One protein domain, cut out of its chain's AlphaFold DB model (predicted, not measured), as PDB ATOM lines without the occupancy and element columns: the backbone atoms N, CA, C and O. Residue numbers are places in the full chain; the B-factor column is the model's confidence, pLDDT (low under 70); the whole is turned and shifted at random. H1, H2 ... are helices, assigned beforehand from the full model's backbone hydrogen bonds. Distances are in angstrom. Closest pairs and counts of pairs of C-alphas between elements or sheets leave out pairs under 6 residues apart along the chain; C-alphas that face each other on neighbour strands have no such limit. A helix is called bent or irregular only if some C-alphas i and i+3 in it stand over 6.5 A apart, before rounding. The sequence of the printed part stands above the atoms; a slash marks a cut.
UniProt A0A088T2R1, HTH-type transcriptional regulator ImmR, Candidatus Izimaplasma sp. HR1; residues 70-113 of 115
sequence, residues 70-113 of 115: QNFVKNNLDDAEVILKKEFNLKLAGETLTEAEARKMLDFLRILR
ATOM      1  N   GLN A  70     -20.274  -3.774 -29.226       86.31
ATOM      2  CA  GLN A  70     -19.949  -5.098 -28.686       86.31
ATOM      3  C   GLN A  70     -18.647  -5.649 -29.270       86.31
ATOM      4  O   GLN A  70     -17.878  -6.281 -28.548       86.31
ATOM      5  N   ASN A  71     -18.389  -5.423 -30.561       88.06
ATOM      6  CA  ASN A  71     -17.150  -5.856 -31.198       88.06
ATOM      7  C   ASN A  71     -15.951  -5.051 -30.683       88.06
ATOM      8  O   ASN A  71     -14.913  -5.634 -30.388       88.06
ATOM      9  N   PHE A  72     -16.114  -3.739 -30.493       84.75
ATOM     10  CA  PHE A  72     -15.108  -2.895 -29.854       84.75
ATOM     11  C   PHE A  72     -14.818  -3.385 -28.437       84.75
ATOM     12  O   PHE A  72     -13.675  -3.688 -28.122       84.75
ATOM     13  N   VAL A  73     -15.841  -3.546 -27.596       79.56
ATOM     14  CA  VAL A  73     -15.677  -4.053 -26.231       79.56
ATOM     15  C   VAL A  73     -14.998  -5.417 -26.241       79.56
ATOM     16  O   VAL A  73     -14.029  -5.585 -25.526       79.56
ATOM     17  N   LYS A  74     -15.404  -6.367 -27.088       79.75
ATOM     18  CA  LYS A  74     -14.734  -7.672 -27.201       79.75
ATOM     19  C   LYS A  74     -13.248  -7.534 -27.552       79.75
ATOM     20  O   LYS A  74     -12.419  -8.118 -26.867       79.75
ATOM     21  N   ASN A  75     -12.924  -6.743 -28.573       76.19
ATOM     22  CA  ASN A  75     -11.545  -6.548 -29.023       76.19
ATOM     23  C   ASN A  75     -10.682  -5.814 -27.982       76.19
ATOM     24  O   ASN A  75      -9.478  -6.022 -27.954       76.19
ATOM     25  N   ASN A  76     -11.289  -4.992 -27.121       70.00
ATOM     26  CA  ASN A  76     -10.608  -4.245 -26.056       70.00
ATOM     27  C   ASN A  76     -10.770  -4.892 -24.658       70.00
ATOM     28  O   ASN A  76     -10.209  -4.412 -23.677       70.00
ATOM     29  N   LEU A  77     -11.549  -5.969 -24.514       58.81
ATOM     30  CA  LEU A  77     -11.694  -6.716 -23.256       58.81
ATOM     31  C   LEU A  77     -10.521  -7.660 -23.039       58.81
ATOM     32  O   LEU A  77     -10.113  -7.847 -21.892       58.81
ATOM     33  N   ASP A  78      -9.946  -8.167 -24.128       56.00
ATOM     34  CA  ASP A  78      -8.644  -8.827 -24.084       56.00
ATOM     35  C   ASP A  78      -7.571  -7.856 -23.547       56.00
ATOM     36  O   ASP A  78      -6.656  -8.287 -22.850       56.00
ATOM     37  N   ASP A  79      -7.750  -6.539 -23.719       54.75
ATOM     38  CA  ASP A  79      -6.887  -5.523 -23.114       54.75
ATOM     39  C   ASP A  79      -7.223  -5.215 -21.650       54.75
ATOM     40  O   ASP A  79      -6.307  -4.931 -20.901       54.75
ATOM     41  N   ALA A  80      -8.465  -5.299 -21.165       55.34
ATOM     42  CA  ALA A  80      -8.758  -4.994 -19.754       55.34
ATOM     43  C   ALA A  80      -8.110  -6.004 -18.787       55.34
ATOM     44  O   ALA A  80      -7.538  -5.622 -17.766       55.34
ATOM     45  N   GLU A  81      -8.148  -7.293 -19.127       55.22
ATOM     46  CA  GLU A  81      -7.473  -8.346 -18.363       55.22
ATOM     47  C   GLU A  81      -5.943  -8.242 -18.497       55.22
ATOM     48  O   GLU A  81      -5.216  -8.421 -17.517       55.22
ATOM     49  N   VAL A  82      -5.442  -7.869 -19.682       55.31
ATOM     50  CA  VAL A  82      -4.013  -7.625 -19.934       55.31
ATOM     51  C   VAL A  82      -3.507  -6.351 -19.244       55.31
ATOM     52  O   VAL A  82      -2.413  -6.382 -18.691       55.31
ATOM     53  N   ILE A  83      -4.279  -5.264 -19.208       56.78
ATOM     54  CA  ILE A  83      -3.983  -3.985 -18.544       56.78
ATOM     55  C   ILE A  83      -4.009  -4.179 -17.028       56.78
ATOM     56  O   ILE A  83      -3.065  -3.781 -16.355       56.78
ATOM     57  N   LEU A  84      -5.021  -4.849 -16.469       58.38
ATOM     58  CA  LEU A  84      -5.061  -5.140 -15.029       58.38
ATOM     59  C   LEU A  84      -3.868  -6.002 -14.588       58.38
ATOM     60  O   LEU A  84      -3.276  -5.739 -13.541       58.38
ATOM     61  N   LYS A  85      -3.475  -6.988 -15.406       56.78
ATOM     62  CA  LYS A  85      -2.297  -7.831 -15.152       56.78
ATOM     63  C   LYS A  85      -0.964  -7.094 -15.363       56.78
ATOM     64  O   LYS A  85      -0.039  -7.327 -14.591       56.78
ATOM     65  N   LYS A  86      -0.833  -6.241 -16.391       57.88
ATOM     66  CA  LYS A  86       0.431  -5.557 -16.748       57.88
ATOM     67  C   LYS A  86       0.667  -4.243 -16.006       57.88
ATOM     68  O   LYS A  86       1.782  -4.017 -15.555       57.88
ATOM     69  N   GLU A  87      -0.339  -3.380 -15.917       57.47
ATOM     70  CA  GLU A  87      -0.192  -2.001 -15.424       57.47
ATOM     71  C   GLU A  87      -0.413  -1.902 -13.910       57.47
ATOM     72  O   GLU A  87       0.273  -1.137 -13.239       57.47
ATOM     73  N   PHE A  88      -1.336  -2.687 -13.340       61.44
ATOM     74  CA  PHE A  88      -1.778  -2.463 -11.956       61.44
ATOM     75  C   PHE A  88      -1.218  -3.435 -10.914       61.44
ATOM     76  O   PHE A  88      -1.399  -3.173  -9.726       61.44
ATOM     77  N   ASN A  89      -0.528  -4.511 -11.325       63.28
ATOM     78  CA  ASN A  89       0.137  -5.509 -10.465       63.28
ATOM     79  C   ASN A  89      -0.610  -5.759  -9.135       63.28
ATOM     80  O   ASN A  89      -0.025  -5.687  -8.049       63.28
ATOM     81  N   LEU A  90      -1.933  -5.940  -9.229       69.12
ATOM     82  CA  LEU A  90      -2.835  -5.892  -8.083       69.12
ATOM     83  C   LEU A  90      -2.519  -7.043  -7.136       69.12
ATOM     84  O   LEU A  90      -2.477  -8.207  -7.544       69.12
ATOM     85  N   LYS A  91      -2.310  -6.692  -5.866       75.75
ATOM     86  CA  LYS A  91      -2.053  -7.651  -4.798       75.75
ATOM     87  C   LYS A  91      -3.173  -7.623  -3.780       75.75
ATOM     88  O   LYS A  91      -3.525  -6.556  -3.278       75.75
ATOM     89  N   LEU A  92      -3.667  -8.798  -3.423       72.38
ATOM     90  CA  LEU A  92      -4.552  -8.990  -2.285       72.38
ATOM     91  C   LEU A  92      -3.802  -9.837  -1.262       72.38
ATOM     92  O   LEU A  92      -3.224 -10.858  -1.608       72.38
ATOM     93  N   ALA A  93      -3.737  -9.371  -0.014       81.25
ATOM     94  CA  ALA A  93      -2.952 -10.021   1.042       81.25
ATOM     95  C   ALA A  93      -1.465 -10.263   0.680       81.25
ATOM     96  O   ALA A  93      -0.827 -11.169   1.200       81.25
ATOM     97  N   GLY A  94      -0.896  -9.427  -0.198       78.50
ATOM     98  CA  GLY A  94       0.497  -9.544  -0.646       78.50
ATOM     99  C   GLY A  94       0.718 -10.510  -1.814       78.50
ATOM    100  O   GLY A  94       1.813 -10.511  -2.380       78.50
ATOM    101  N   GLU A  95      -0.311 -11.249  -2.229       80.06
ATOM    102  CA  GLU A  95      -0.273 -12.159  -3.371       80.06
ATOM    103  C   GLU A  95      -0.848 -11.493  -4.618       80.06
ATOM    104  O   GLU A  95      -1.848 -10.776  -4.554       80.06
ATOM    105  N   THR A  96      -0.201 -11.713  -5.759       80.88
ATOM    106  CA  THR A  96      -0.714 -11.252  -7.050       80.88
ATOM    107  C   THR A  96      -1.965 -12.045  -7.404       80.88
ATOM    108  O   THR A  96      -1.953 -13.273  -7.324       80.88
ATOM    109  N   LEU A  97      -3.022 -11.352  -7.829       79.50
ATOM    110  CA  LEU A  97      -4.260 -12.011  -8.242       79.50
ATOM    111  C   LEU A  97      -4.015 -12.999  -9.389       79.50
ATOM    112  O   LEU A  97      -3.299 -12.714 -10.355       79.50
ATOM    113  N   THR A  98      -4.693 -14.139  -9.318       82.12
ATOM    114  CA  THR A  98      -4.802 -15.078 -10.432       82.12
ATOM    115  C   THR A  98      -5.750 -14.551 -11.512       82.12
ATOM    116  O   THR A  98      -6.573 -13.661 -11.291       82.12
ATOM    117  N   GLU A  99      -5.681 -15.140 -12.706       69.94
ATOM    118  CA  GLU A  99      -6.570 -14.796 -13.823       69.94
ATOM    119  C   GLU A  99      -8.056 -14.968 -13.482       69.94
ATOM    120  O   GLU A  99      -8.880 -14.099 -13.762       69.94
ATOM    121  N   ALA A 100      -8.394 -16.062 -12.800       74.75
ATOM    122  CA  ALA A 100      -9.760 -16.327 -12.370       74.75
ATOM    123  C   ALA A 100     -10.266 -15.287 -11.353       74.75
ATOM    124  O   ALA A 100     -11.445 -14.935 -11.365       74.75
ATOM    125  N   GLU A 101      -9.394 -14.784 -10.477       78.38
ATOM    126  CA  GLU A 101      -9.738 -13.750  -9.495       78.38
ATOM    127  C   GLU A 101      -9.885 -12.375 -10.140       78.38
ATOM    128  O   GLU A 101     -10.837 -11.660  -9.832       78.38
ATOM    129  N   ALA A 102      -9.010 -12.032 -11.090       77.06
ATOM    130  CA  ALA A 102      -9.123 -10.800 -11.866       77.06
ATOM    131  C   ALA A 102     -10.457 -10.735 -12.631       77.06
ATOM    132  O   ALA A 102     -11.128  -9.702 -12.613       77.06
ATOM    133  N   ARG A 103     -10.897 -11.854 -13.227       70.44
ATOM    134  CA  ARG A 103     -12.209 -11.954 -13.892       70.44
ATOM    135  C   ARG A 103     -13.371 -11.710 -12.936       70.44
ATOM    136  O   ARG A 103     -14.226 -10.877 -13.221       70.44
ATOM    137  N   LYS A 104     -13.366 -12.368 -11.772       79.44
ATOM    138  CA  LYS A 104     -14.392 -12.162 -10.735       79.44
ATOM    139  C   LYS A 104     -14.428 -10.714 -10.238       79.44
ATOM    140  O   LYS A 104     -15.507 -10.179 -10.004       79.44
ATOM    141  N   MET A 105     -13.267 -10.077 -10.091       78.94
ATOM    142  CA  MET A 105     -13.170  -8.672  -9.691       78.94
ATOM    143  C   MET A 105     -13.754  -7.738 -10.754       78.94
ATOM    144  O   MET A 105     -14.476  -6.804 -10.419       78.94
ATOM    145  N   LEU A 106     -13.486  -8.003 -12.034       74.81
ATOM    146  CA  LEU A 106     -14.057  -7.238 -13.140       74.81
ATOM    147  C   LEU A 106     -15.589  -7.351 -13.168       74.81
ATOM    148  O   LEU A 106     -16.278  -6.349 -13.346       74.81
ATOM    149  N   ASP A 107     -16.117  -8.557 -12.951       76.75
ATOM    150  CA  ASP A 107     -17.560  -8.790 -12.867       76.75
ATOM    151  C   ASP A 107     -18.182  -8.054 -11.674       76.75
ATOM    152  O   ASP A 107     -19.220  -7.414 -11.822       76.75
ATOM    153  N   PHE A 108     -17.507  -8.043 -10.522       80.00
ATOM    154  CA  PHE A 108     -17.927  -7.253  -9.365       80.00
ATOM    155  C   PHE A 108     -17.963  -5.742  -9.659       80.00
ATOM    156  O   PHE A 108     -18.944  -5.074  -9.341       80.00
ATOM    157  N   LEU A 109     -16.931  -5.194 -10.310       79.44
ATOM    158  CA  LEU A 109     -16.879  -3.770 -10.667       79.44
ATOM    159  C   LEU A 109     -17.974  -3.362 -11.661       79.44
ATOM    160  O   LEU A 109     -18.445  -2.230 -11.607       79.44
ATOM    161  N   ARG A 110     -18.377  -4.262 -12.564       73.31
ATOM    162  CA  ARG A 110     -19.501  -4.027 -13.483       73.31
ATOM    163  C   ARG A 110     -20.818  -3.912 -12.727       73.31
ATOM    164  O   ARG A 110     -21.556  -2.968 -12.969       73.31
ATOM    165  N   ILE A 111     -21.054  -4.814 -11.772       82.69
ATOM    166  CA  ILE A 111     -22.254  -4.793 -10.922       82.69
ATOM    167  C   ILE A 111     -22.363  -3.459 -10.177       82.69
ATOM    168  O   ILE A 111     -23.423  -2.851 -10.180       82.69
ATOM    169  N   LEU A 112     -21.256  -2.962  -9.615       79.69
ATOM    170  CA  LEU A 112     -21.231  -1.677  -8.907       79.69
ATOM    171  C   LEU A 112     -21.467  -0.444  -9.794       79.69
ATOM    172  O   LEU A 112     -21.620   0.651  -9.263       79.69
ATOM    173  N   ARG A 113     -21.399  -0.582 -11.122       77.38
ATOM    174  CA  ARG A 113     -21.530   0.537 -12.065       77.38
ATOM    175  C   ARG A 113     -22.917   0.627 -12.703       77.38
ATOM    176  O   ARG A 113     -23.245   1.678 -13.245       77.38
TER     177      ARG A 113
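What this domain is: This is residues 70 to 113 of the 115 residues of the protein "HTH-type transcriptional regulator ImmR" of Candidatus Izimaplasma sp. HR1 (UniProt A0A088T2R1). Two helices make a V, meeting where the second half of H1 comes near the first turns of H2, and a loop of residues 87 to 98 joins them at the closed end of the V. The free ends of the V are residues 70 to 79 of H1 and residues 107 to 113, of which 107 to 111 belong to H2. The printed part has 44 residues with two named helices, H1 then H2, and no named strand; the class is all helix. It is elongated, spanning 35 by 23 by 15 A, and only just loose, close to compact, with a radius of gyration of the C-alphas of 11.2 A.

How they stand to each other: H1, residues 70 to 86, has a kink of 30 degrees near residue 78. It touches H2, residues 99 to 111, with residues 81 to 84 alone, and H2 touches it with residues 99 to 103 alone. The closest C-alphas of the two are those of Glu 81 and Ala 102, 7.1 A apart. Their lines stand at a steep tilt of 56 degrees, and they run opposite ways. Every O i to N i+4 pair is within hydrogen-bond range in H2, and 11 of 13 are in H1.

Where its parts are: H1 begins at C-alpha 70 (-19.949, -5.098, -28.686) and measures 23.6 A from first to last C-alpha. It is neither bent nor irregular, but only just: C-alphas 75 and 78 are 6.2 A apart. In the link, residues 91 to 92 pair with residues 95 to 96, antiparallel. H2 measures 18.8 A and ends at C-alpha 111 (-22.254, -4.793, -10.922).

The domain as a whole: The two C-alphas farthest apart are those of Asn 71 and Gly 94, at 35.5 A. The printed part has no cut, and the link from H1 to H2, 12 residues, is long. The mean pLDDT of the printed part is 71.9; residues 77 to 90 and residue 99 are under 70.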